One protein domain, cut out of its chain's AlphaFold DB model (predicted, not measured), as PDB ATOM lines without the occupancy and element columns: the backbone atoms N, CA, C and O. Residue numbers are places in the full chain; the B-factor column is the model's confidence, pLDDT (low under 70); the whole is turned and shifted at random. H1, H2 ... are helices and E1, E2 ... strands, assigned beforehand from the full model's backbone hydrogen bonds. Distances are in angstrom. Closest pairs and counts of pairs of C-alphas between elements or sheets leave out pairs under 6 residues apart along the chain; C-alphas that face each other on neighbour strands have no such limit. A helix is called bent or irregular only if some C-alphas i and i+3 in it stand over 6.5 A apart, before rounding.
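This is residues 4 to 159 of the 354 residues of an uncharacterized protein of Deltaproteobacteria bacterium (UniProt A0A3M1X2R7). A helix, H6, lies in the middle of the domain, between a helical hairpin, H1 and H2, on its one side and a small twisted sheet, E1 to E3, on its other. H3, H4 and H5 lie with the hairpin toward one end of the longest axis; the sheet lies toward the other, with H7 slanting over E3. The printed part has 156 residues, with seven named helices first and then three named strands; the antiparallel sheet has the order E1, E2, E3, and the class is mixed, helices and strands. The whole is compact, with a radius of gyration of the C-alphas of 15.8 A, and spans 48 by 34 by 26 A.

H1 is residues 4 to 19, 22.1 A from first to last C-alpha, and begins at C-alpha 4 at (-16.671, 6.823, 54.760). H2 is residues 28 to 38, 15.3 A long, and H3 is the short run of residues 43 to 47. H4 is residues 54 to 62 and H5 residues 79 to 87. H6, residues 91 to 105, measures 21.1 A from C-alpha 91 at (-16.628, -4.108, 48.926); it is irregular, but only just, for C-alphas 100 and 103 are 6.8 A apart. H7 is residues 107 to 119, 18.1 A long. E1, residues 126 to 136, is 25.9 A long and bends by 62 degrees at residue 129. E2 is residues 139 to 147, 22.4 A long, and E3 is residues 152 to 158, 19.4 A long, ending at C-alpha 158 at (-35.460, -9.462, 48.793).

H1 and H2 form a helical hairpin: they touch, at a shallow tilt of 15 degrees, opposite ways, and their closest C-alphas, of Tyr 11 and Ile 37, are 6.3 A apart. H2 touches H3, the closest C-alphas being those of Glu 32 and Pro 43, 5.6 A apart. H4 is close to H5 but not clearly touching it, with the C-alphas of Trp 54 and Val 82 closest at 7.5 A. H6 touches H1 with residues 96 to 100 alone, at a steep tilt of 63 degrees, the closest C-alphas being those of Leu 8 and Lys 96, 6.0 A apart. H6 also touches H2, with residues 92 to 97 alone, about perpendicular at 76 degrees, the C-alphas of Leu 38 and Ser 93 being closest at 4.9 A. H5, H6 and H7 with the sheet make two layers, helices on one face of a sheet. H6 has a height over the sheet of 8.5 A and runs across the strands, at 78 degrees to E1 on the local plane; its closest C-alphas to E1 are those of Val 95 and Val 131, 5.7 A apart. H7, also at a height of 8.5 A, runs slantwise to the strands, at 53 degrees to E3 on the local plane. The strongly twisted sheet is a meander, each strand the antiparallel neighbour of the one before. In the hairpin of E1 and E2, N 132 and O 142 are within hydrogen-bond range at 2.8 A; in that of E2 and E3, N 143 and O 155 are at 2.8 A. H1, H2, H3, H4, H5 and H7 have every O i to N i+4 pair within hydrogen-bond range, and H6 has 9 of 11.

The two C-alphas farthest apart are those of His 50 and Gly 120, 49.0 A. The printed part has no cut. The link from H4 to H5, residues 63 to 78, is long. The mean pLDDT of the printed part is 91.0, and the residues under 70 are 74 to 75 and 135 to 139.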
ATOM      1  N   LEU A   4     -15.656   7.365  55.670       70.50
ATOM      2  CA  LEU A   4     -16.671   6.823  54.760       70.50
ATOM      3  C   LEU A   4     -17.825   7.801  54.499       70.50
ATOM      4  O   LEU A   4     -18.356   7.866  53.393       70.50
ATOM      5  N   LYS A   5     -18.192   8.626  55.489       78.44
ATOM      6  CA  LYS A   5     -19.296   9.588  55.358       78.44
ATOM      7  C   LYS A   5     -18.951  10.742  54.413       78.44
ATOM      8  O   LYS A   5     -19.821  11.201  53.677       78.44
ATOM      9  N   LYS A   6     -17.696  11.214  54.410       84.62
ATOM     10  CA  LYS A   6     -17.246  12.266  53.478       84.62
ATOM     11  C   LYS A   6     -17.187  11.743  52.045       84.62
ATOM     12  O   LYS A   6     -17.605  12.439  51.120       84.62
ATOM     13  N   GLU A   7     -16.680  10.528  51.866       87.50
ATOM     14  CA  GLU A   7     -16.600   9.893  50.552       87.50
ATOM     15  C   GLU A   7     -17.982   9.604  49.972       87.50
ATOM     16  O   GLU A   7     -18.228   9.923  48.810       87.50
ATOM     17  N   LEU A   8     -18.910   9.106  50.796       90.38
ATOM     18  CA  LEU A   8     -20.300   8.903  50.397       90.38
ATOM     19  C   LEU A   8     -20.949  10.219  49.950       90.38
ATOM     20  O   LEU A   8     -21.535  10.270  48.877       90.38
ATOM     21  N   GLN A   9     -20.769  11.315  50.693       91.69
ATOM     22  CA  GLN A   9     -21.295  12.627  50.289       91.69
ATOM     23  C   GLN A   9     -20.705  13.126  48.963       91.69
ATOM     24  O   GLN A   9     -21.412  13.736  48.158       91.69
ATOM     25  N   ARG A  10     -19.406  12.901  48.723       92.81
ATOM     26  CA  ARG A  10     -18.768  13.234  47.439       92.81
ATOM     27  C   ARG A  10     -19.392  12.423  46.304       92.81
ATOM     28  O   ARG A  10     -19.695  12.998  45.259       92.81
ATOM     29  N   TYR A  11     -19.597  11.128  46.526       94.75
ATOM     30  CA  TYR A  11     -20.249  10.234  45.576       94.75
ATOM     31  C   TYR A  11     -21.696  10.660  45.294       94.75
ATOM     32  O   TYR A  11     -22.031  10.893  44.139       94.75
ATOM     33  N   GLU A  12     -22.520  10.895  46.316       94.38
ATOM     34  CA  GLU A  12     -23.920  11.329  46.171       94.38
ATOM     35  C   GLU A  12     -24.057  12.642  45.384       94.38
ATOM     36  O   GLU A  12     -24.963  12.796  44.561       94.38
ATOM     37  N   ARG A  13     -23.140  13.600  45.586       94.62
ATOM     38  CA  ARG A  13     -23.112  14.847  44.800       94.62
ATOM     39  C   ARG A  13     -22.811  14.584  43.327       94.62
ATOM     40  O   ARG A  13     -23.446  15.188  42.463       94.62
ATOM     41  N   ALA A  14     -21.849  13.708  43.041       95.00
ATOM     42  CA  ALA A  14     -21.521  13.320  41.673       95.00
ATOM     43  C   ALA A  14     -22.686  12.559  41.018       95.00
ATOM     44  O   ALA A  14     -23.040  12.855  39.878       95.00
ATOM     45  N   LEU A  15     -23.335  11.668  41.771       95.38
ATOM     46  CA  LEU A  15     -24.500  10.896  41.352       95.38
ATOM     47  C   LEU A  15     -25.667  11.809  40.972       95.38
ATOM     48  O   LEU A  15     -26.207  11.707  39.874       95.38
ATOM     49  N   LYS A  16     -25.999  12.782  41.832       94.75
ATOM     50  CA  LYS A  16     -27.053  13.769  41.559       94.75
ATOM     51  C   LYS A  16     -26.787  14.545  40.268       94.75
ATOM     52  O   LYS A  16     -27.713  14.800  39.506       94.75
ATOM     53  N   LYS A  17     -25.529  14.921  40.015       94.62
ATOM     54  CA  LYS A  17     -25.147  15.601  38.771       94.62
ATOM     55  C   LYS A  17     -25.324  14.689  37.556       94.62
ATOM     56  O   LYS A  17     -25.825  15.151  36.540       94.62
ATOM     57  N   PHE A  18     -24.930  13.423  37.665       95.75
ATOM     58  CA  PHE A  18     -25.047  12.442  36.588       95.75
ATOM     59  C   PHE A  18     -26.506  12.144  36.216       95.75
ATOM     60  O   PHE A  18     -26.861  12.224  35.044       95.75
ATOM     61  N   PHE A  19     -27.371  11.887  37.201       94.75
ATOM     62  CA  PHE A  19     -28.796  11.622  36.955       94.75
ATOM     63  C   PHE A  19     -29.608  12.872  36.591       94.75
ATOM     64  O   PHE A  19     -30.728  12.742  36.109       94.75
ATOM     65  N   GLY A  20     -29.037  14.071  36.750       93.12
ATOM     66  CA  GLY A  20     -29.585  15.302  36.177       93.12
ATOM     67  C   GLY A  20     -29.398  15.422  34.658       93.12
ATOM     68  O   GLY A  20     -30.002  16.301  34.051       93.12
ATOM     69  N   ILE A  21     -28.577  14.562  34.044       93.25
ATOM     70  CA  ILE A  21     -28.377  14.497  32.591       93.25
ATOM     71  C   ILE A  21     -29.385  13.491  32.003       93.25
ATOM     72  O   ILE A  21     -29.463  12.359  32.510       93.25
ATOM     73  N   PRO A  22     -30.130  13.851  30.935       91.62
ATOM     74  CA  PRO A  22     -31.016  12.924  30.234       91.62
ATOM     75  C   PRO A  22     -30.285  11.642  29.825       91.62
ATOM     76  O   PRO A  22     -29.136  11.696  29.393       91.62
ATOM     77  N   ALA A  23     -30.942  10.484  29.930       88.75
ATOM     78  CA  ALA A  23     -30.299   9.183  29.703       88.75
ATOM     79  C   ALA A  23     -29.581   9.086  28.341       88.75
ATOM     80  O   ALA A  23     -28.457   8.590  28.278       88.75
ATOM     81  N   ALA A  24     -30.186   9.639  27.283       88.69
ATOM     82  CA  ALA A  24     -29.626   9.673  25.929       88.69
ATOM     83  C   ALA A  24     -28.348  10.529  25.794       88.69
ATOM     84  O   ALA A  24     -27.571  10.334  24.864       88.69
ATOM     85  N   GLU A  25     -28.108  11.461  26.719       91.81
ATOM     86  CA  GLU A  25     -26.977  12.397  26.688       91.81
ATOM     87  C   GLU A  25     -25.832  11.992  27.631       91.81
ATOM     88  O   GLU A  25     -24.766  12.617  27.633       91.81
ATOM     89  N   ARG A  26     -26.020  10.948  28.449       92.44
ATOM     90  CA  ARG A  26     -25.018  10.491  29.422       92.44
ATOM     91  C   ARG A  26     -23.804   9.894  28.720       92.44
ATOM     92  O   ARG A  26     -23.876   8.829  28.102       92.44
ATOM     93  N   LYS A  27     -22.653  10.547  28.882       93.12
ATOM     94  CA  LYS A  27     -21.395  10.162  28.232       93.12
ATOM     95  C   LYS A  27     -20.625   9.134  29.057       93.12
ATOM     96  O   LYS A  27     -20.633   9.162  30.287       93.12
ATOM     97  N   GLN A  28     -19.852   8.291  28.372       92.56
ATOM     98  CA  GLN A  28     -18.964   7.306  29.004       92.56
ATOM     99  C   GLN A  28     -17.999   7.944  30.014       92.56
ATOM    100  O   GLN A  28     -17.839   7.429  31.117       92.56
ATOM    101  N   LYS A  29     -17.447   9.124  29.695       93.69
ATOM    102  CA  LYS A  29     -16.562   9.886  30.592       93.69
ATOM    103  C   LYS A  29     -17.218  10.248  31.932       93.69
ATOM    104  O   LYS A  29     -16.522  10.410  32.929       93.69
ATOM    105  N   ASP A  30     -18.538  10.422  31.975       93.62
ATOM    106  CA  ASP A  30     -19.234  10.750  33.222       93.62
ATOM    107  C   ASP A  30     -19.471   9.503  34.084       93.62
ATOM    108  O   ASP A  30     -19.296   9.578  35.300       93.62
ATOM    109  N   ARG A  31     -19.734   8.344  33.460       95.00
ATOM    110  CA  ARG A  31     -19.744   7.038  34.148       95.00
ATOM    111  C   ARG A  31     -18.372   6.705  34.722       95.00
ATOM    112  O   ARG A  31     -18.268   6.313  35.877       95.00
ATOM    113  N   GLU A  32     -17.318   6.933  33.941       95.81
ATOM    114  CA  GLU A  32     -15.938   6.680  34.359       95.81
ATOM    115  C   GLU A  32     -15.594   7.477  35.620       95.81
ATOM    116  O   GLU A  32     -15.138   6.900  36.600       95.81
ATOM    117  N   LYS A  33     -15.933   8.774  35.665       94.88
ATOM    118  CA  LYS A  33     -15.754   9.600  36.873       94.88
ATOM    119  C   LYS A  33     -16.481   9.029  38.092       94.88
ATOM    120  O   LYS A  33     -15.927   9.085  39.189       94.88
ATOM    121  N   LEU A  34     -17.713   8.534  37.934       96.19
ATOM    122  CA  LEU A  34     -18.462   7.928  39.041       96.19
ATOM    123  C   LEU A  34     -17.769   6.667  39.552       96.19
ATOM    124  O   LEU A  34     -17.556   6.539  40.756       96.19
ATOM    125  N   LEU A  35     -17.368   5.778  38.645       95.94
ATOM    126  CA  LEU A  35     -16.667   4.539  38.977       95.94
ATOM    127  C   LEU A  35     -15.299   4.809  39.630       95.94
ATOM    128  O   LEU A  35     -14.951   4.145  40.604       95.94
ATOM    129  N   THR A  36     -14.577   5.845  39.194       95.19
ATOM    130  CA  THR A  36     -13.347   6.307  39.859       95.19
ATOM    131  C   THR A  36     -13.619   6.773  41.290       95.19
ATOM    132  O   THR A  36     -12.884   6.413  42.204       95.19
ATOM    133  N   ILE A  37     -14.685   7.551  41.525       94.75
ATOM    134  CA  ILE A  37     -15.067   7.987  42.884       94.75
ATOM    135  C   ILE A  37     -15.471   6.789  43.758       94.75
ATOM    136  O   ILE A  37     -15.206   6.782  44.962       94.75
ATOM    137  N   LEU A  38     -16.100   5.779  43.157       94.19
ATOM    138  CA  LEU A  38     -16.465   4.527  43.818       94.19
ATOM    139  C   LEU A  38     -15.261   3.635  44.145       94.19
ATOM    140  O   LEU A  38     -15.424   2.707  44.935       94.19
ATOM    141  N   GLY A  39     -14.081   3.912  43.584       94.12
ATOM    142  CA  GLY A  39     -12.876   3.105  43.780       94.12
ATOM    143  C   GLY A  39     -12.858   1.818  42.954       94.12
ATOM    144  O   GLY A  39     -12.215   0.853  43.352       94.12
ATOM    145  N   VAL A  40     -13.574   1.776  41.826       95.00
ATOM    146  CA  VAL A  40     -13.538   0.627  40.911       95.00
ATOM    147  C   VAL A  40     -12.153   0.548  40.252       95.00
ATOM    148  O   VAL A  40     -11.713   1.552  39.686       95.00
ATOM    149  N   PRO A  41     -11.450  -0.600  40.301       91.69
ATOM    150  CA  PRO A  41     -10.187  -0.783  39.592       91.69
ATOM    151  C   PRO A  41     -10.405  -0.672  38.083       91.69
ATOM    152  O   PRO A  41     -11.378  -1.216  37.567       91.69
ATOM    153  N   ASN A  42      -9.516   0.034  37.383       93.69
ATOM    154  CA  ASN A  42      -9.584   0.260  35.934       93.69
ATOM    155  C   ASN A  42     -11.006   0.593  35.416       93.69
ATOM    156  O   ASN A  42     -11.561  -0.160  34.613       93.69
ATOM    157  N   PRO A  43     -11.611   1.732  35.815       94.25
ATOM    158  CA  PRO A  43     -12.981   2.087  35.436       94.25
ATOM    159  C   PRO A  43     -13.269   1.992  33.936       94.25
ATOM    160  O   PRO A  43     -14.362   1.604  33.536       94.25
ATOM    161  N   GLN A  44     -12.289   2.326  33.097       94.19
ATOM    162  CA  GLN A  44     -12.427   2.262  31.647       94.19
ATOM    163  C   GLN A  44     -12.520   0.822  31.121       94.19
ATOM    164  O   GLN A  44     -13.330   0.559  30.238       94.19
ATOM    165  N   GLU A  45     -11.742  -0.108  31.679       92.56
ATOM    166  CA  GLU A  45     -11.827  -1.536  31.355       92.56
ATOM    167  C   GLU A  45     -13.178  -2.100  31.799       92.56
ATOM    168  O   GLU A  45     -13.881  -2.715  30.998       92.56
ATOM    169  N   PHE A  46     -13.596  -1.778  33.029       93.56
ATOM    170  CA  PHE A  46     -14.909  -2.157  33.538       93.56
ATOM    171  C   PHE A  46     -16.027  -1.650  32.621       93.56
ATOM    172  O   PHE A  46     -16.909  -2.419  32.274       93.56
ATOM    173  N   LEU A  47     -15.988  -0.399  32.150       93.50
ATOM    174  CA  LEU A  47     -16.995   0.155  31.228       93.50
ATOM    175  C   LEU A  47     -16.998  -0.474  29.829       93.50
ATOM    176  O   LEU A  47     -18.025  -0.421  29.152       93.50
ATOM    177  N   ASN A  48     -15.867  -1.025  29.392       92.75
ATOM    178  CA  ASN A  48     -15.676  -1.570  28.050       92.75
ATOM    179  C   ASN A  48     -15.842  -3.095  27.986       92.75
ATOM    180  O   ASN A  48     -15.564  -3.688  26.944       92.75
ATOM    181  N   MET A  49     -16.306  -3.738  29.064       91.12
ATOM    182  CA  MET A  49     -16.642  -5.161  29.038       91.12
ATOM    183  C   MET A  49     -17.613  -5.459  27.889       91.12
ATOM    184  O   MET A  49     -18.608  -4.757  27.699       91.12
ATOM    185  N   HIS A  50     -17.342  -6.530  27.140       90.25
ATOM    186  CA  HIS A  50     -18.152  -6.972  26.000       90.25
ATOM    187  C   HIS A  50     -19.450  -7.664  26.450       90.25
ATOM    188  O   HIS A  50     -19.715  -8.817  26.121       90.25
ATOM    189  N   ILE A  51     -20.258  -6.950  27.232       89.31
ATOM    190  CA  ILE A  51     -21.543  -7.401  27.758       89.31
ATOM    191  C   ILE A  51     -22.658  -6.589  27.073       89.31
ATOM    192  O   ILE A  51     -22.580  -5.356  27.022       89.31
ATOM    193  N   PRO A  52     -23.715  -7.228  26.539       87.62
ATOM    194  CA  PRO A  52     -24.819  -6.502  25.919       87.62
ATOM    195  C   PRO A  52     -25.490  -5.515  26.884       87.62
ATOM    196  O   PRO A  52     -25.753  -5.837  28.041       87.62
ATOM    197  N   LEU A  53     -25.786  -4.307  26.389       87.94
ATOM    198  CA  LEU A  53     -26.436  -3.222  27.143       87.94
ATOM    199  C   LEU A  53     -25.709  -2.811  28.438       87.94
ATOM    200  O   LEU A  53     -26.315  -2.214  29.326       87.94
ATOM    201  N   TRP A  54     -24.407  -3.082  28.551       91.94
ATOM    202  CA  TRP A  54     -23.664  -2.918  29.800       91.94
ATOM    203  C   TRP A  54     -23.743  -1.520  30.422       91.94
ATOM    204  O   TRP A  54     -23.971  -1.386  31.621       91.94
ATOM    205  N   GLN A  55     -23.651  -0.464  29.611       90.69
ATOM    206  CA  GLN A  55     -23.768   0.909  30.115       90.69
ATOM    207  C   GLN A  55     -25.144   1.203  30.731       90.69
ATOM    208  O   GLN A  55     -25.216   1.934  31.714       90.69
ATOM    209  N   ALA A  56     -26.221   0.617  30.195       90.31
ATOM    210  CA  ALA A  56     -27.554   0.745  30.780       90.31
ATOM    211  C   ALA A  56     -27.638   0.005  32.124       90.31
ATOM    212  O   ALA A  56     -28.165   0.549  33.085       90.31
ATOM    213  N   ARG A  57     -27.028  -1.183  32.225       92.38
ATOM    214  CA  ARG A  57     -26.952  -1.953  33.481       92.38
ATOM    215  C   ARG A  57     -26.155  -1.220  34.558       92.38
ATOM    216  O   ARG A  57     -26.511  -1.270  35.727       92.38
ATOM    217  N   ILE A  58     -25.102  -0.501  34.171       93.81
ATOM    218  CA  ILE A  58     -24.361   0.371  35.088       93.81
ATOM    219  C   ILE A  58     -25.232   1.542  35.546       93.81
ATOM    220  O   ILE A  58     -25.254   1.839  36.735       93.81
ATOM    221  N   ASP A  59     -25.972   2.190  34.644       94.50
ATOM    222  CA  ASP A  59     -26.892   3.264  35.031       94.50
ATOM    223  C   ASP A  59     -27.966   2.761  36.008       94.50
ATOM    224  O   ASP A  59     -28.210   3.413  37.016       94.50
ATOM    225  N   GLU A  60     -28.550   1.588  35.760       92.50
ATOM    226  CA  GLU A  60     -29.524   0.947  36.654       92.50
ATOM    227  C   GLU A  60     -28.903   0.597  38.022       92.50
ATOM    228  O   GLU A  60     -29.482   0.901  39.066       92.50
ATOM    229  N   LEU A  61     -27.681   0.041  38.048       94.19
ATOM    230  CA  LEU A  61     -26.946  -0.219  39.294       94.19
ATOM    231  C   LEU A  61     -26.747   1.067  40.105       94.19
ATOM    232  O   LEU A  61     -26.895   1.068  41.327       94.19
ATOM    233  N   LEU A  62     -26.386   2.158  39.433       95.62
ATOM    234  CA  LEU A  62     -26.069   3.434  40.066       95.62
ATOM    235  C   LEU A  62     -27.319   4.244  40.429       95.62
ATOM    236  O   LEU A  62     -27.196   5.193  41.201       95.62
ATOM    237  N   ASP A  63     -28.499   3.894  39.909       94.19
ATOM    238  CA  ASP A  63     -29.729   4.649  40.144       94.19
ATOM    239  C   ASP A  63     -30.074   4.678  41.642       94.19
ATOM    240  O   ASP A  63     -30.370   3.630  42.227       94.19
ATOM    241  N   PRO A  64     -30.049   5.855  42.297       93.88
ATOM    242  CA  PRO A  64     -30.342   5.949  43.721       93.88
ATOM    243  C   PRO A  64     -31.829   5.745  44.039       93.88
ATOM    244  O   PRO A  64     -32.185   5.655  45.212       93.88
ATOM    245  N   THR A  65     -32.698   5.729  43.028       92.94
ATOM    246  CA  THR A  65     -34.145   5.558  43.177       92.94
ATOM    247  C   THR A  65     -34.597   4.103  43.131       92.94
ATOM    248  O   THR A  65     -35.700   3.812  43.583       92.94
ATOM    249  N   SER A  66     -33.739   3.192  42.666       90.94
ATOM    250  CA  SER A  66     -33.976   1.751  42.716       90.94
ATOM    251  C   SER A  66     -33.199   1.108  43.858       90.94
ATOM    252  O   SER A  66     -32.091   1.526  44.201       90.94
ATOM    253  N   THR A  67     -33.769   0.055  44.432       90.12
ATOM    254  CA  THR A  67     -33.118  -0.800  45.434       90.12
ATOM    255  C   THR A  67     -32.206  -1.864  44.825       90.12
ATOM    256  O   THR A  67     -31.463  -2.519  45.557       90.12
ATOM    257  N   ASP A  68     -32.224  -2.015  43.498       88.25
ATOM    258  CA  ASP A  68     -31.521  -3.085  42.804       88.25
ATOM    259  C   ASP A  68     -29.994  -2.966  42.926       88.25
ATOM    260  O   ASP A  68     -29.405  -1.899  42.717       88.25
ATOM    261  N   MET A  69     -29.360  -4.096  43.234       91.44
ATOM    262  CA  MET A  69     -27.907  -4.279  43.245       91.44
ATOM    263  C   MET A  69     -27.431  -5.322  42.217       91.44
ATOM    264  O   MET A  69     -26.230  -5.533  42.062       91.44
ATOM    265  N   LEU A  70     -28.358  -5.963  41.504       87.88
ATOM    266  CA  LEU A  70     -28.157  -6.916  40.414       87.88
ATOM    267  C   LEU A  70     -29.157  -6.593  39.275       87.88
ATOM    268  O   LEU A  70     -30.087  -7.376  39.068       87.88
ATOM    269  N   PRO A  71     -28.958  -5.475  38.539       82.94
ATOM    270  CA  PRO A  71     -29.887  -4.864  37.574       82.94
ATOM    271  C   PRO A  71     -30.077  -5.675  36.290       82.94
ATOM    272  O   PRO A  71     -29.776  -5.242  35.183       82.94
ATOM    273  N   ILE A  72     -30.524  -6.916  36.435       80.50
ATOM    274  CA  ILE A  72     -30.913  -7.796  35.347       80.50
ATOM    275  C   ILE A  72     -31.791  -8.931  35.877       80.50
ATOM    276  O   ILE A  72     -31.474  -9.601  36.870       80.50
ATOM    277  N   SER A  73     -32.897  -9.167  35.172       73.50
ATOM    278  CA  SER A  73     -33.772 -10.307  35.435       73.50
ATOM    279  C   SER A  73     -33.060 -11.628  35.141       73.50
ATOM    280  O   SER A  73     -32.295 -11.737  34.181       73.50
ATOM    281  N   ILE A  74     -33.365 -12.649  35.945       69.69
ATOM    282  CA  ILE A  74     -32.799 -14.003  35.832       69.69
ATOM    283  C   ILE A  74     -33.134 -14.653  34.483       69.69
ATOM    284  O   ILE A  74     -32.356 -15.454  33.982       69.69
ATOM    285  N   GLY A  75     -34.245 -14.267  33.850       68.75
ATOM    286  CA  GLY A  75     -34.648 -14.806  32.547       68.75
ATOM    287  C   GLY A  75     -33.828 -14.301  31.353       68.75
ATOM    288  O   GLY A  75     -34.067 -14.736  30.229       68.75
ATOM    289  N   HIS A  76     -32.889 -13.369  31.545       80.38
ATOM    290  CA  HIS A  76     -32.134 -12.796  30.433       80.38
ATOM    291  C   HIS A  76     -30.929 -13.666  30.040       80.38
ATOM    292  O   HIS A  76     -30.133 -14.060  30.886       80.38
ATOM    293  N   SER A  77     -30.711 -13.862  28.735       82.56
ATOM    294  CA  SER A  77     -29.603 -14.665  28.178       82.56
ATOM    295  C   SER A  77     -28.192 -14.311  28.676       82.56
ATOM    296  O   SER A  77     -27.332 -15.182  28.716       82.56
ATOM    297  N   TYR A  78     -27.939 -13.058  29.071       84.50
ATOM    298  CA  TYR A  78     -26.639 -12.588  29.564       84.50
ATOM    299  C   TYR A  78     -26.625 -12.270  31.071       84.50
ATOM    300  O   TYR A  78     -25.696 -11.617  31.555       84.50
ATOM    301  N   VAL A  79     -27.630 -12.735  31.828       84.44
ATOM    302  CA  VAL A  79     -27.759 -12.496  33.278       84.44
ATOM    303  C   VAL A  79     -26.485 -12.865  34.041       84.44
ATOM    304  O   VAL A  79     -25.999 -12.074  34.849       84.44
ATOM    305  N   ASN A  80     -25.895 -14.021  33.733       84.50
ATOM    306  CA  ASN A  80     -24.731 -14.537  34.450       84.50
ATOM    307  C   ASN A  80     -23.498 -13.646  34.254       84.50
ATOM    308  O   ASN A  80     -22.761 -13.412  35.210       84.50
ATOM    309  N   TRP A  81     -23.302 -13.087  33.054       86.25
ATOM    310  CA  TRP A  81     -22.182 -12.181  32.780       86.25
ATOM    311  C   TRP A  81     -22.347 -10.839  33.498       86.25
ATOM    312  O   TRP A  81     -21.413 -10.387  34.156       86.25
ATOM    313  N   VAL A  82     -23.542 -10.236  33.450       86.81
ATOM    314  CA  VAL A  82     -23.833  -8.971  34.156       86.81
ATOM    315  C   VAL A  82     -23.682  -9.145  35.667       86.81
ATOM    316  O   VAL A  82     -22.956  -8.386  36.307       86.81
ATOM    317  N   ARG A  83     -24.331 -10.158  36.252       87.75
ATOM    318  CA  ARG A  83     -24.271 -10.402  37.702       87.75
ATOM    319  C   ARG A  83     -22.862 -10.774  38.155       87.75
ATOM    320  O   ARG A  83     -22.426 -10.295  39.199       87.75
ATOM    321  N   GLY A  84     -22.142 -11.572  37.365       88.19
ATOM    322  CA  GLY A  84     -20.744 -11.917  37.611       88.19
ATOM    323  C   GLY A  84     -19.841 -10.684  37.664       88.19
ATOM    324  O   GLY A  84     -19.111 -10.514  38.637       88.19
ATOM    325  N   ALA A  85     -19.952  -9.784  36.682       89.62
ATOM    326  CA  ALA A  85     -19.182  -8.540  36.642       89.62
ATOM    327  C   ALA A  85     -19.476  -7.628  37.847       89.62
ATOM    328  O   ALA A  85     -18.562  -7.123  38.496       89.62
ATOM    329  N   ILE A  86     -20.753  -7.456  38.203       91.19
ATOM    330  CA  ILE A  86     -21.155  -6.599  39.331       91.19
ATOM    331  C   ILE A  86     -20.705  -7.195  40.675       91.19
ATOM    332  O   ILE A  86     -20.291  -6.458  41.572       91.19
ATOM    333  N   ARG A  87     -20.713  -8.526  40.824       89.81
ATOM    334  CA  ARG A  87     -20.210  -9.217  42.027       89.81
ATOM    335  C   ARG A  87     -18.724  -8.982  42.285       89.81
ATOM    336  O   ARG A  87     -18.332  -9.001  43.450       89.81
ATOM    337  N   GLN A  88     -17.933  -8.746  41.238       89.94
ATOM    338  CA  GLN A  88     -16.496  -8.471  41.337       89.94
ATOM    339  C   GLN A  88     -16.174  -7.043  41.797       89.94
ATOM    340  O   GLN A  88     -15.014  -6.747  42.083       89.94
ATOM    341  N   LEU A  89     -17.170  -6.155  41.898       93.81
ATOM    342  CA  LEU A  89     -16.945  -4.814  42.429       93.81
ATOM    343  C   LEU A  89     -16.361  -4.876  43.850       93.81
ATOM    344  O   LEU A  89     -16.830  -5.672  44.673       93.81
ATOM    345  N   PRO A  90     -15.399  -3.995  44.183       94.38
ATOM    346  CA  PRO A  90     -14.855  -3.922  45.530       94.38
ATOM    347  C   PRO A  90     -15.951  -3.718  46.574       94.38
ATOM    348  O   PRO A  90     -16.941  -3.012  46.343       94.38
ATOM    349  N   ARG A  91     -15.735  -4.276  47.770       94.06
ATOM    350  CA  ARG A  91     -16.628  -4.108  48.926       94.06
ATOM    351  C   ARG A  91     -17.025  -2.649  49.137       94.06
ATOM    352  O   ARG A  91     -18.210  -2.347  49.228       94.06
ATOM    353  N   GLU A  92     -16.048  -1.747  49.161       93.50
ATOM    354  CA  GLU A  92     -16.287  -0.320  49.393       93.50
ATOM    355  C   GLU A  92     -17.181   0.318  48.326       93.50
ATOM    356  O   GLU A  92     -18.042   1.136  48.653       93.50
ATOM    357  N   SER A  93     -17.025  -0.078  47.059       95.25
ATOM    358  CA  SER A  93     -17.876   0.389  45.964       95.25
ATOM    359  C   SER A  93     -19.319  -0.073  46.167       95.25
ATOM    360  O   SER A  93     -20.234   0.745  46.100       95.25
ATOM    361  N   ARG A  94     -19.534  -1.356  46.498       95.44
ATOM    362  CA  ARG A  94     -20.877  -1.912  46.757       95.44
ATOM    363  C   ARG A  94     -21.555  -1.231  47.947       95.44
ATOM    364  O   ARG A  94     -22.721  -0.854  47.848       95.44
ATOM    365  N   VAL A  95     -20.811  -0.996  49.030       95.69
ATOM    366  CA  VAL A  95     -21.288  -0.265  50.216       95.69
ATOM    367  C   VAL A  95     -21.697   1.163  49.857       95.69
ATOM    368  O   VAL A  95     -22.778   1.597  50.255       95.69
ATOM    369  N   LYS A  96     -20.885   1.895  49.081       95.94
ATOM    370  CA  LYS A  96     -21.202   3.266  48.635       95.94
ATOM    371  C   LYS A  96     -22.440   3.305  47.733       95.94
ATOM    372  O   LYS A  96     -23.311   4.149  47.951       95.94
ATOM    373  N   ILE A  97     -22.544   2.382  46.771       96.19
ATOM    374  CA  ILE A  97     -23.701   2.262  45.869       96.19
ATOM    375  C   ILE A  97     -24.971   2.006  46.685       96.19
ATOM    376  O   ILE A  97     -25.888   2.827  46.646       96.19
ATOM    377  N   PHE A  98     -25.003   0.938  47.486       95.69
ATOM    378  CA  PHE A  98     -26.179   0.597  48.289       95.69
ATOM    379  C   PHE A  98     -26.546   1.719  49.270       95.69
ATOM    380  O   PHE A  98     -27.709   2.105  49.387       95.69
ATOM    381  N   SER A  99     -25.546   2.323  49.925       95.81
ATOM    382  CA  SER A  99     -25.789   3.410  50.876       95.81
ATOM    383  C   SER A  99     -26.447   4.629  50.236       95.81
ATOM    384  O   SER A  99     -27.318   5.239  50.855       95.81
ATOM    385  N   SER A 100     -26.083   4.959  48.993       95.62
ATOM    386  CA  SER A 100     -26.679   6.083  48.259       95.62
ATOM    387  C   SER A 100     -28.159   5.870  47.906       95.62
ATOM    388  O   SER A 100     -28.912   6.841  47.808       95.62
ATOM    389  N   LYS A 101     -28.601   4.610  47.794       95.31
ATOM    390  CA  LYS A 101     -29.996   4.239  47.506       95.31
ATOM    391  C   LYS A 101     -30.904   4.407  48.729       95.31
ATOM    392  O   LYS A 101     -32.088   4.712  48.592       95.31
ATOM    393  N   MET A 102     -30.368   4.267  49.947       94.12
ATOM    394  CA  MET A 102     -31.167   4.163  51.179       94.12
ATOM    395  C   MET A 102     -32.134   5.330  51.427       94.12
ATOM    396  O   MET A 102     -33.220   5.126  51.976       94.12
ATOM    397  N   LYS A 103     -31.741   6.560  51.070       92.06
ATOM    398  CA  LYS A 103     -32.544   7.760  51.343       92.06
ATOM    399  C   LYS A 103     -33.740   7.883  50.403       92.06
ATOM    400  O   LYS A 103     -34.835   8.162  50.878       92.06
ATOM    401  N   LEU A 104     -33.527   7.734  49.095       94.38
ATOM    402  CA  LEU A 104     -34.583   7.951  48.100       94.38
ATOM    403  C   LEU A 104     -35.548   6.771  48.017       94.38
ATOM    404  O   LEU A 104     -36.726   6.979  47.761       94.38
ATOM    405  N   THR A 105     -35.068   5.560  48.292       96.00
ATOM    406  CA  THR A 105     -35.910   4.358  48.325       96.00
ATOM    407  C   THR A 105     -36.702   4.226  49.622       96.00
ATOM    408  O   THR A 105     -37.691   3.509  49.650       96.00
ATOM    409  N   GLY A 106     -36.289   4.894  50.707       96.31
ATOM    410  CA  GLY A 106     -36.892   4.750  52.037       96.31
ATOM    411  C   GLY A 106     -36.374   3.556  52.849       96.31
ATOM    412  O   GLY A 106     -36.751   3.413  54.015       96.31
ATOM    413  N   LEU A 107     -35.452   2.753  52.296       95.69
ATOM    414  CA  LEU A 107     -34.888   1.568  52.956       95.69
ATOM    415  C   LEU A 107     -34.284   1.864  54.329       95.69
ATOM    416  O   LEU A 107     -34.357   1.020  55.218       95.69
ATOM    417  N   LYS A 108     -33.724   3.064  54.539       95.69
ATOM    418  CA  LYS A 108     -33.159   3.433  55.845       95.69
ATOM    419  C   LYS A 108     -34.180   3.263  56.972       95.69
ATOM    420  O   LYS A 108     -33.881   2.639  57.985       95.69
ATOM    421  N   LYS A 109     -35.394   3.783  56.781       96.50
ATOM    422  CA  LYS A 109     -36.457   3.708  57.788       96.50
ATOM    423  C   LYS A 109     -36.922   2.263  57.985       96.50
ATOM    424  O   LYS A 109     -37.084   1.837  59.122       96.50
ATOM    425  N   ALA A 110     -37.075   1.512  56.896       96.88
ATOM    426  CA  ALA A 110     -37.498   0.117  56.943       96.88
ATOM    427  C   ALA A 110     -36.481  -0.775  57.688       96.88
ATOM    428  O   ALA A 110     -36.864  -1.566  58.547       96.88
ATOM    429  N   ILE A 111     -35.176  -0.587  57.460       97.06
ATOM    430  CA  ILE A 111     -34.123  -1.293  58.211       97.06
ATOM    431  C   ILE A 111     -34.175  -0.927  59.703       97.06
ATOM    432  O   ILE A 111     -34.108  -1.814  60.551       97.06
ATOM    433  N   GLN A 112     -34.357   0.354  60.053       96.62
ATOM    434  CA  GLN A 112     -34.520   0.764  61.458       96.62
ATOM    435  C   GLN A 112     -35.758   0.136  62.111       96.62
ATOM    436  O   GLN A 112     -35.724  -0.203  63.293       96.62
ATOM    437  N   GLU A 113     -36.852  -0.012  61.363       96.94
ATOM    438  CA  GLU A 113     -38.068  -0.680  61.828       96.94
ATOM    439  C   GLU A 113     -37.839  -2.166  62.085       96.94
ATOM    440  O   GLU A 113     -38.242  -2.651  63.143       96.94
ATOM    441  N   LEU A 114     -37.136  -2.859  61.187       97.06
ATOM    442  CA  LEU A 114     -36.781  -4.260  61.385       97.06
ATOM    443  C   LEU A 114     -35.866  -4.454  62.599       97.06
ATOM    444  O   LEU A 114     -36.169  -5.276  63.458       97.06
ATOM    445  N   ILE A 115     -34.790  -3.668  62.721       96.62
ATOM    446  CA  ILE A 115     -33.905  -3.733  63.898       96.62
ATOM    447  C   ILE A 115     -34.705  -3.432  65.172       96.62
ATOM    448  O   ILE A 115     -34.509  -4.081  66.196       96.62
ATOM    449  N   GLY A 116     -35.661  -2.501  65.100       96.19
ATOM    450  CA  GLY A 116     -36.591  -2.226  66.190       96.19
ATOM    451  C   GLY A 116     -37.439  -3.427  66.598       96.19
ATOM    452  O   GLY A 116     -37.612  -3.650  67.792       96.19
ATOM    453  N   LYS A 117     -37.927  -4.214  65.634       94.50
ATOM    454  CA  LYS A 117     -38.654  -5.466  65.897       94.50
ATOM    455  C   LYS A 117     -37.751  -6.532  66.521       94.50
ATOM    456  O   LYS A 117     -38.194  -7.221  67.428       94.50
ATOM    457  N   ILE A 118     -36.498  -6.637  66.069       93.25
ATOM    458  CA  ILE A 118     -35.519  -7.606  66.590       93.25
ATOM    459  C   ILE A 118     -35.119  -7.262  68.033       93.25
ATOM    460  O   ILE A 118     -35.124  -8.125  68.903       93.25
ATOM    461  N   ARG A 119     -34.787  -5.995  68.306       91.56
ATOM    462  CA  ARG A 119     -34.255  -5.549  69.608       91.56
ATOM    463  C   ARG A 119     -35.312  -5.085  70.611       91.56
ATOM    464  O   ARG A 119     -34.978  -4.787  71.753       91.56
ATOM    465  N   GLY A 120     -36.548  -4.870  70.168       92.31
ATOM    466  CA  GLY A 120     -37.579  -4.155  70.929       92.31
ATOM    467  C   GLY A 120     -37.410  -2.627  70.968       92.31
ATOM    468  O   GLY A 120     -38.262  -1.932  71.517       92.31
ATOM    469  N   ARG A 121     -36.344  -2.067  70.371       92.56
ATOM    470  CA  ARG A 121     -36.114  -0.614  70.267       92.56
ATOM    471  C   ARG A 121     -35.431  -0.229  68.959       92.56
ATOM    472  O   ARG A 121     -34.478  -0.875  68.530       92.56
ATOM    473  N   LYS A 122     -35.910   0.845  68.324       93.19
ATOM    474  CA  LYS A 122     -35.356   1.337  67.052       93.19
ATOM    475  C   LYS A 122     -33.999   2.018  67.289       93.19
ATOM    476  O   LYS A 122     -33.926   2.874  68.173       93.19
ATOM    477  N   PRO A 123     -32.952   1.706  66.501       94.06
ATOM    478  CA  PRO A 123     -31.685   2.425  66.577       94.06
ATOM    479  C   PRO A 123     -31.852   3.849  66.036       94.06
ATOM    480  O   PRO A 123     -32.625   4.084  65.096       94.06
ATOM    481  N   LYS A 124     -31.107   4.809  66.595       93.50
ATOM    482  CA  LYS A 124     -31.165   6.208  66.147       93.50
ATOM    483  C   LYS A 124     -30.577   6.356  64.748       93.50
ATOM    484  O   LYS A 124     -31.133   7.084  63.925       93.50
ATOM    485  N   ASP A 125     -29.474   5.666  64.480       94.12
ATOM    486  CA  ASP A 125     -28.863   5.599  63.158       94.12
ATOM    487  C   ASP A 125     -28.123   4.267  62.961       94.12
ATOM    488  O   ASP A 125     -27.904   3.504  63.900       94.12
ATOM    489  N   PHE A 126     -27.734   3.988  61.725       94.94
ATOM    490  CA  PHE A 126     -26.826   2.900  61.388       94.94
ATOM    491  C   PHE A 126     -26.008   3.273  60.151       94.94
ATOM    492  O   PHE A 126     -26.367   4.173  59.384       94.94
ATOM    493  N   TYR A 127     -24.913   2.557  59.931       94.06
ATOM    494  CA  TYR A 127     -24.186   2.590  58.670       94.06
ATOM    495  C   TYR A 127     -24.085   1.190  58.074       94.06
ATOM    496  O   TYR A 127     -24.144   0.188  58.783       94.06
ATOM    497  N   VAL A 128     -23.957   1.131  56.753       95.94
ATOM    498  CA  VAL A 128     -23.736  -0.123  56.034       95.94
ATOM    499  C   VAL A 128     -22.255  -0.452  56.123       95.94
ATOM    500  O   VAL A 128     -21.416   0.348  55.710       95.94
ATOM    501  N   ASP A 129     -21.950  -1.607  56.697       95.38
ATOM    502  CA  ASP A 129     -20.596  -2.134  56.798       95.38
ATOM    503  C   ASP A 129     -20.251  -2.954  55.554       95.38
ATOM    504  O   ASP A 129     -19.235  -2.704  54.917       95.38
ATOM    505  N   ASP A 130     -21.115  -3.891  55.160       95.75
ATOM    506  CA  ASP A 130     -20.867  -4.790  54.032       95.75
ATOM    507  C   ASP A 130     -22.117  -4.993  53.176       95.75
ATOM    508  O   ASP A 130     -23.247  -4.883  53.653       95.75
ATOM    509  N   VAL A 131     -21.898  -5.304  51.899       95.44
ATOM    510  CA  VAL A 131     -22.946  -5.661  50.940       95.44
ATOM    511  C   VAL A 131     -22.451  -6.838  50.116       95.44
ATOM    512  O   VAL A 131     -21.441  -6.731  49.420       95.44
ATOM    513  N   GLN A 132     -23.179  -7.947  50.165       93.31
ATOM    514  CA  GLN A 132     -22.898  -9.166  49.419       93.31
ATOM    515  C   GLN A 132     -24.053  -9.448  48.464       93.31
ATOM    516  O   GLN A 132     -25.219  -9.441  48.854       93.31
ATOM    517  N   LEU A 133     -23.724  -9.703  47.201       88.25
ATOM    518  CA  LEU A 133     -24.709  -9.971  46.158       88.25
ATOM    519  C   LEU A 133     -24.846 -11.480  46.002       88.25
ATOM    520  O   LEU A 133     -23.945 -12.142  45.482       88.25
ATOM    521  N   VAL A 134     -25.948 -12.015  46.503       80.62
ATOM    522  CA  VAL A 134     -26.165 -13.452  46.658       80.62
ATOM    523  C   VAL A 134     -26.749 -14.019  45.358       80.62
ATOM    524  O   VAL A 134     -27.419 -13.319  44.600       80.62
ATOM    525  N   ASP A 135     -26.445 -15.281  45.042       66.75
ATOM    526  CA  ASP A 135     -26.952 -15.965  43.839       66.75
ATOM    527  C   ASP A 135     -28.176 -16.840  44.117       66.75
ATOM    528  O   ASP A 135     -28.292 -17.959  43.628       66.75
ATOM    529  N   LYS A 136     -29.080 -16.352  44.970       66.75
ATOM    530  CA  LYS A 136     -30.315 -17.052  45.321       66.75
ATOM    531  C   LYS A 136     -31.506 -16.248  44.812       66.75
ATOM    532  O   LYS A 136     -31.573 -15.041  45.014       66.75
ATOM    533  N   ILE A 137     -32.463 -16.927  44.176       61.59
ATOM    534  CA  ILE A 137     -33.655 -16.305  43.567       61.59
ATOM    535  C   ILE A 137     -34.444 -15.477  44.598       61.59
ATOM    536  O   ILE A 137     -34.909 -14.386  44.285       61.59
ATOM    537  N   HIS A 138     -34.534 -15.964  45.838       64.06
ATOM    538  CA  HIS A 138     -35.343 -15.359  46.904       64.06
ATOM    539  C   HIS A 138     -34.567 -14.409  47.835       64.06
ATOM    540  O   HIS A 138     -35.158 -13.832  48.746       64.06
ATOM    541  N   LYS A 139     -33.246 -14.270  47.646       68.25
ATOM    542  CA  LYS A 139     -32.330 -13.484  48.493       68.25
ATOM    543  C   LYS A 139     -31.234 -12.932  47.591       68.25
ATOM    544  O   LYS A 139     -30.252 -13.625  47.339       68.25
ATOM    545  N   ASP A 140     -31.413 -11.727  47.067       74.25
ATOM    546  CA  ASP A 140     -30.501 -11.163  46.067       74.25
ATOM    547  C   ASP A 140     -29.399 -10.296  46.695       74.25
ATOM    548  O   ASP A 140     -28.280 -10.253  46.178       74.25
ATOM    549  N   THR A 141     -29.664  -9.678  47.850       89.62
ATOM    550  CA  THR A 141     -28.687  -8.831  48.547       89.62
ATOM    551  C   THR A 141     -28.646  -9.131  50.044       89.62
ATOM    552  O   THR A 141     -29.649  -8.996  50.740       89.62
ATOM    553  N   ARG A 142     -27.469  -9.485  50.571       94.44
ATOM    554  CA  ARG A 142     -27.179  -9.490  52.014       94.44
ATOM    555  C   ARG A 142     -26.463  -8.199  52.381       94.44
ATOM    556  O   ARG A 142     -25.485  -7.827  51.736       94.44
ATOM    557  N   VAL A 143     -26.925  -7.536  53.426       95.69
ATOM    558  CA  VAL A 143     -26.374  -6.277  53.921       95.69
ATOM    559  C   VAL A 143     -26.020  -6.446  55.387       95.69
ATOM    560  O   VAL A 143     -26.863  -6.843  56.186       95.69
ATOM    561  N   SER A 144     -24.785  -6.110  55.742       97.19
ATOM    562  CA  SER A 144     -24.373  -5.966  57.134       97.19
ATOM    563  C   SER A 144     -24.475  -4.502  57.523       97.19
ATOM    564  O   SER A 144     -23.861  -3.641  56.886       97.19
ATOM    565  N   VAL A 145     -25.227  -4.207  58.576       96.69
ATOM    566  CA  VAL A 145     -25.366  -2.859  59.129       96.69
ATOM    567  C   VAL A 145     -24.844  -2.820  60.553       96.69
ATOM    568  O   VAL A 145     -25.004  -3.778  61.302       96.69
ATOM    569  N   VAL A 146     -24.228  -1.705  60.929       96.50
ATOM    570  CA  VAL A 146     -23.764  -1.458  62.294       96.50
ATOM    571  C   VAL A 146     -24.499  -0.245  62.838       96.50
ATOM    572  O   VAL A 146     -24.495   0.830  62.229       96.50
ATOM    573  N   THR A 147     -25.182  -0.440  63.960       95.81
ATOM    574  CA  THR A 147     -25.929   0.616  64.649       95.81
ATOM    575  C   THR A 147     -24.985   1.639  65.273       95.81
ATOM    576  O   THR A 147     -23.788   1.403  65.436       95.81
ATOM    577  N   ASP A 148     -25.519   2.792  65.661       91.06
ATOM    578  CA  ASP A 148     -24.775   3.799  66.417       91.06
ATOM    579  C   ASP A 148     -24.280   3.309  67.791       91.06
ATOM    580  O   ASP A 148     -23.329   3.867  68.331       91.06
ATOM    581  N   GLU A 149     -24.871   2.233  68.313       91.19
ATOM    582  CA  GLU A 149     -24.455   1.546  69.541       91.19
ATOM    583  C   GLU A 149     -23.375   0.469  69.303       91.19
ATOM    584  O   GLU A 149     -22.926  -0.170  70.250       91.19
ATOM    585  N   GLY A 150     -22.941   0.262  68.054       93.00
ATOM    586  CA  GLY A 150     -21.874  -0.681  67.696       93.00
ATOM    587  C   GLY A 150     -22.333  -2.116  67.422       93.00
ATOM    588  O   GLY A 150     -21.515  -2.957  67.061       93.00
ATOM    589  N   GLU A 151     -23.629  -2.410  67.539       94.75
ATOM    590  CA  GLU A 151     -24.166  -3.736  67.226       94.75
ATOM    591  C   GLU A 151     -24.290  -3.963  65.721       94.75
ATOM    592  O   GLU A 151     -24.777  -3.088  64.996       94.75
ATOM    593  N   ARG A 152     -23.901  -5.161  65.275       95.88
ATOM    594  CA  ARG A 152     -23.959  -5.598  63.880       95.88
ATOM    595  C   ARG A 152     -25.197  -6.457  63.632       95.88
ATOM    596  O   ARG A 152     -25.442  -7.404  64.368       95.88
ATOM    597  N   PHE A 153     -25.909  -6.166  62.548       96.25
ATOM    598  CA  PHE A 153     -27.020  -6.967  62.038       96.25
ATOM    599  C   PHE A 153     -26.749  -7.349  60.592       96.25
ATOM    600  O   PHE A 153     -26.427  -6.487  59.775       96.25
ATOM    601  N   ASP A 154     -26.929  -8.625  60.273       96.25
ATOM    602  CA  ASP A 154     -26.910  -9.103  58.899       96.25
ATOM    603  C   ASP A 154     -28.344  -9.324  58.429       96.25
ATOM    604  O   ASP A 154     -29.119 -10.032  59.071       96.25
ATOM    605  N   LEU A 155     -28.696  -8.703  57.308       95.56
ATOM    606  CA  LEU A 155     -30.057  -8.656  56.786       95.56
ATOM    607  C   LEU A 155     -30.070  -9.081  55.319       95.56
ATOM    608  O   LEU A 155     -29.190  -8.695  54.550       95.56
ATOM    609  N   TYR A 156     -31.097  -9.813  54.906       93.62
ATOM    610  CA  TYR A 156     -31.449  -9.962  53.504       93.62
ATOM    611  C   TYR A 156     -32.417  -8.862  53.082       93.62
ATOM    612  O   TYR A 156     -33.394  -8.570  53.772       93.62
ATOM    613  N   ILE A 157     -32.145  -8.293  51.915       92.00
ATOM    614  CA  ILE A 157     -33.099  -7.539  51.113       92.00
ATOM    615  C   ILE A 157     -33.558  -8.497  50.019       92.00
ATOM    616  O   ILE A 157     -32.724  -9.159  49.405       92.00
ATOM    617  N   SER A 158     -34.866  -8.623  49.826       88.50
ATOM    618  CA  SER A 158     -35.460  -9.462  48.793       88.50
ATOM    619  C   SER A 158     -36.542  -8.705  48.045       88.50
ATOM    620  O   SER A 158     -37.238  -7.863  48.610       88.50
ATOM    621  N   ARG A 159     -36.668  -9.031  46.762       85.94
ATOM    622  CA  ARG A 159     -37.670  -8.495  45.832       85.94
ATOM    623  C   ARG A 159     -38.620  -9.572  45.317       85.94
ATOM    624  O   ARG A 159     -39.428  -9.314  44.433       85.94
TER     625      ARG A 159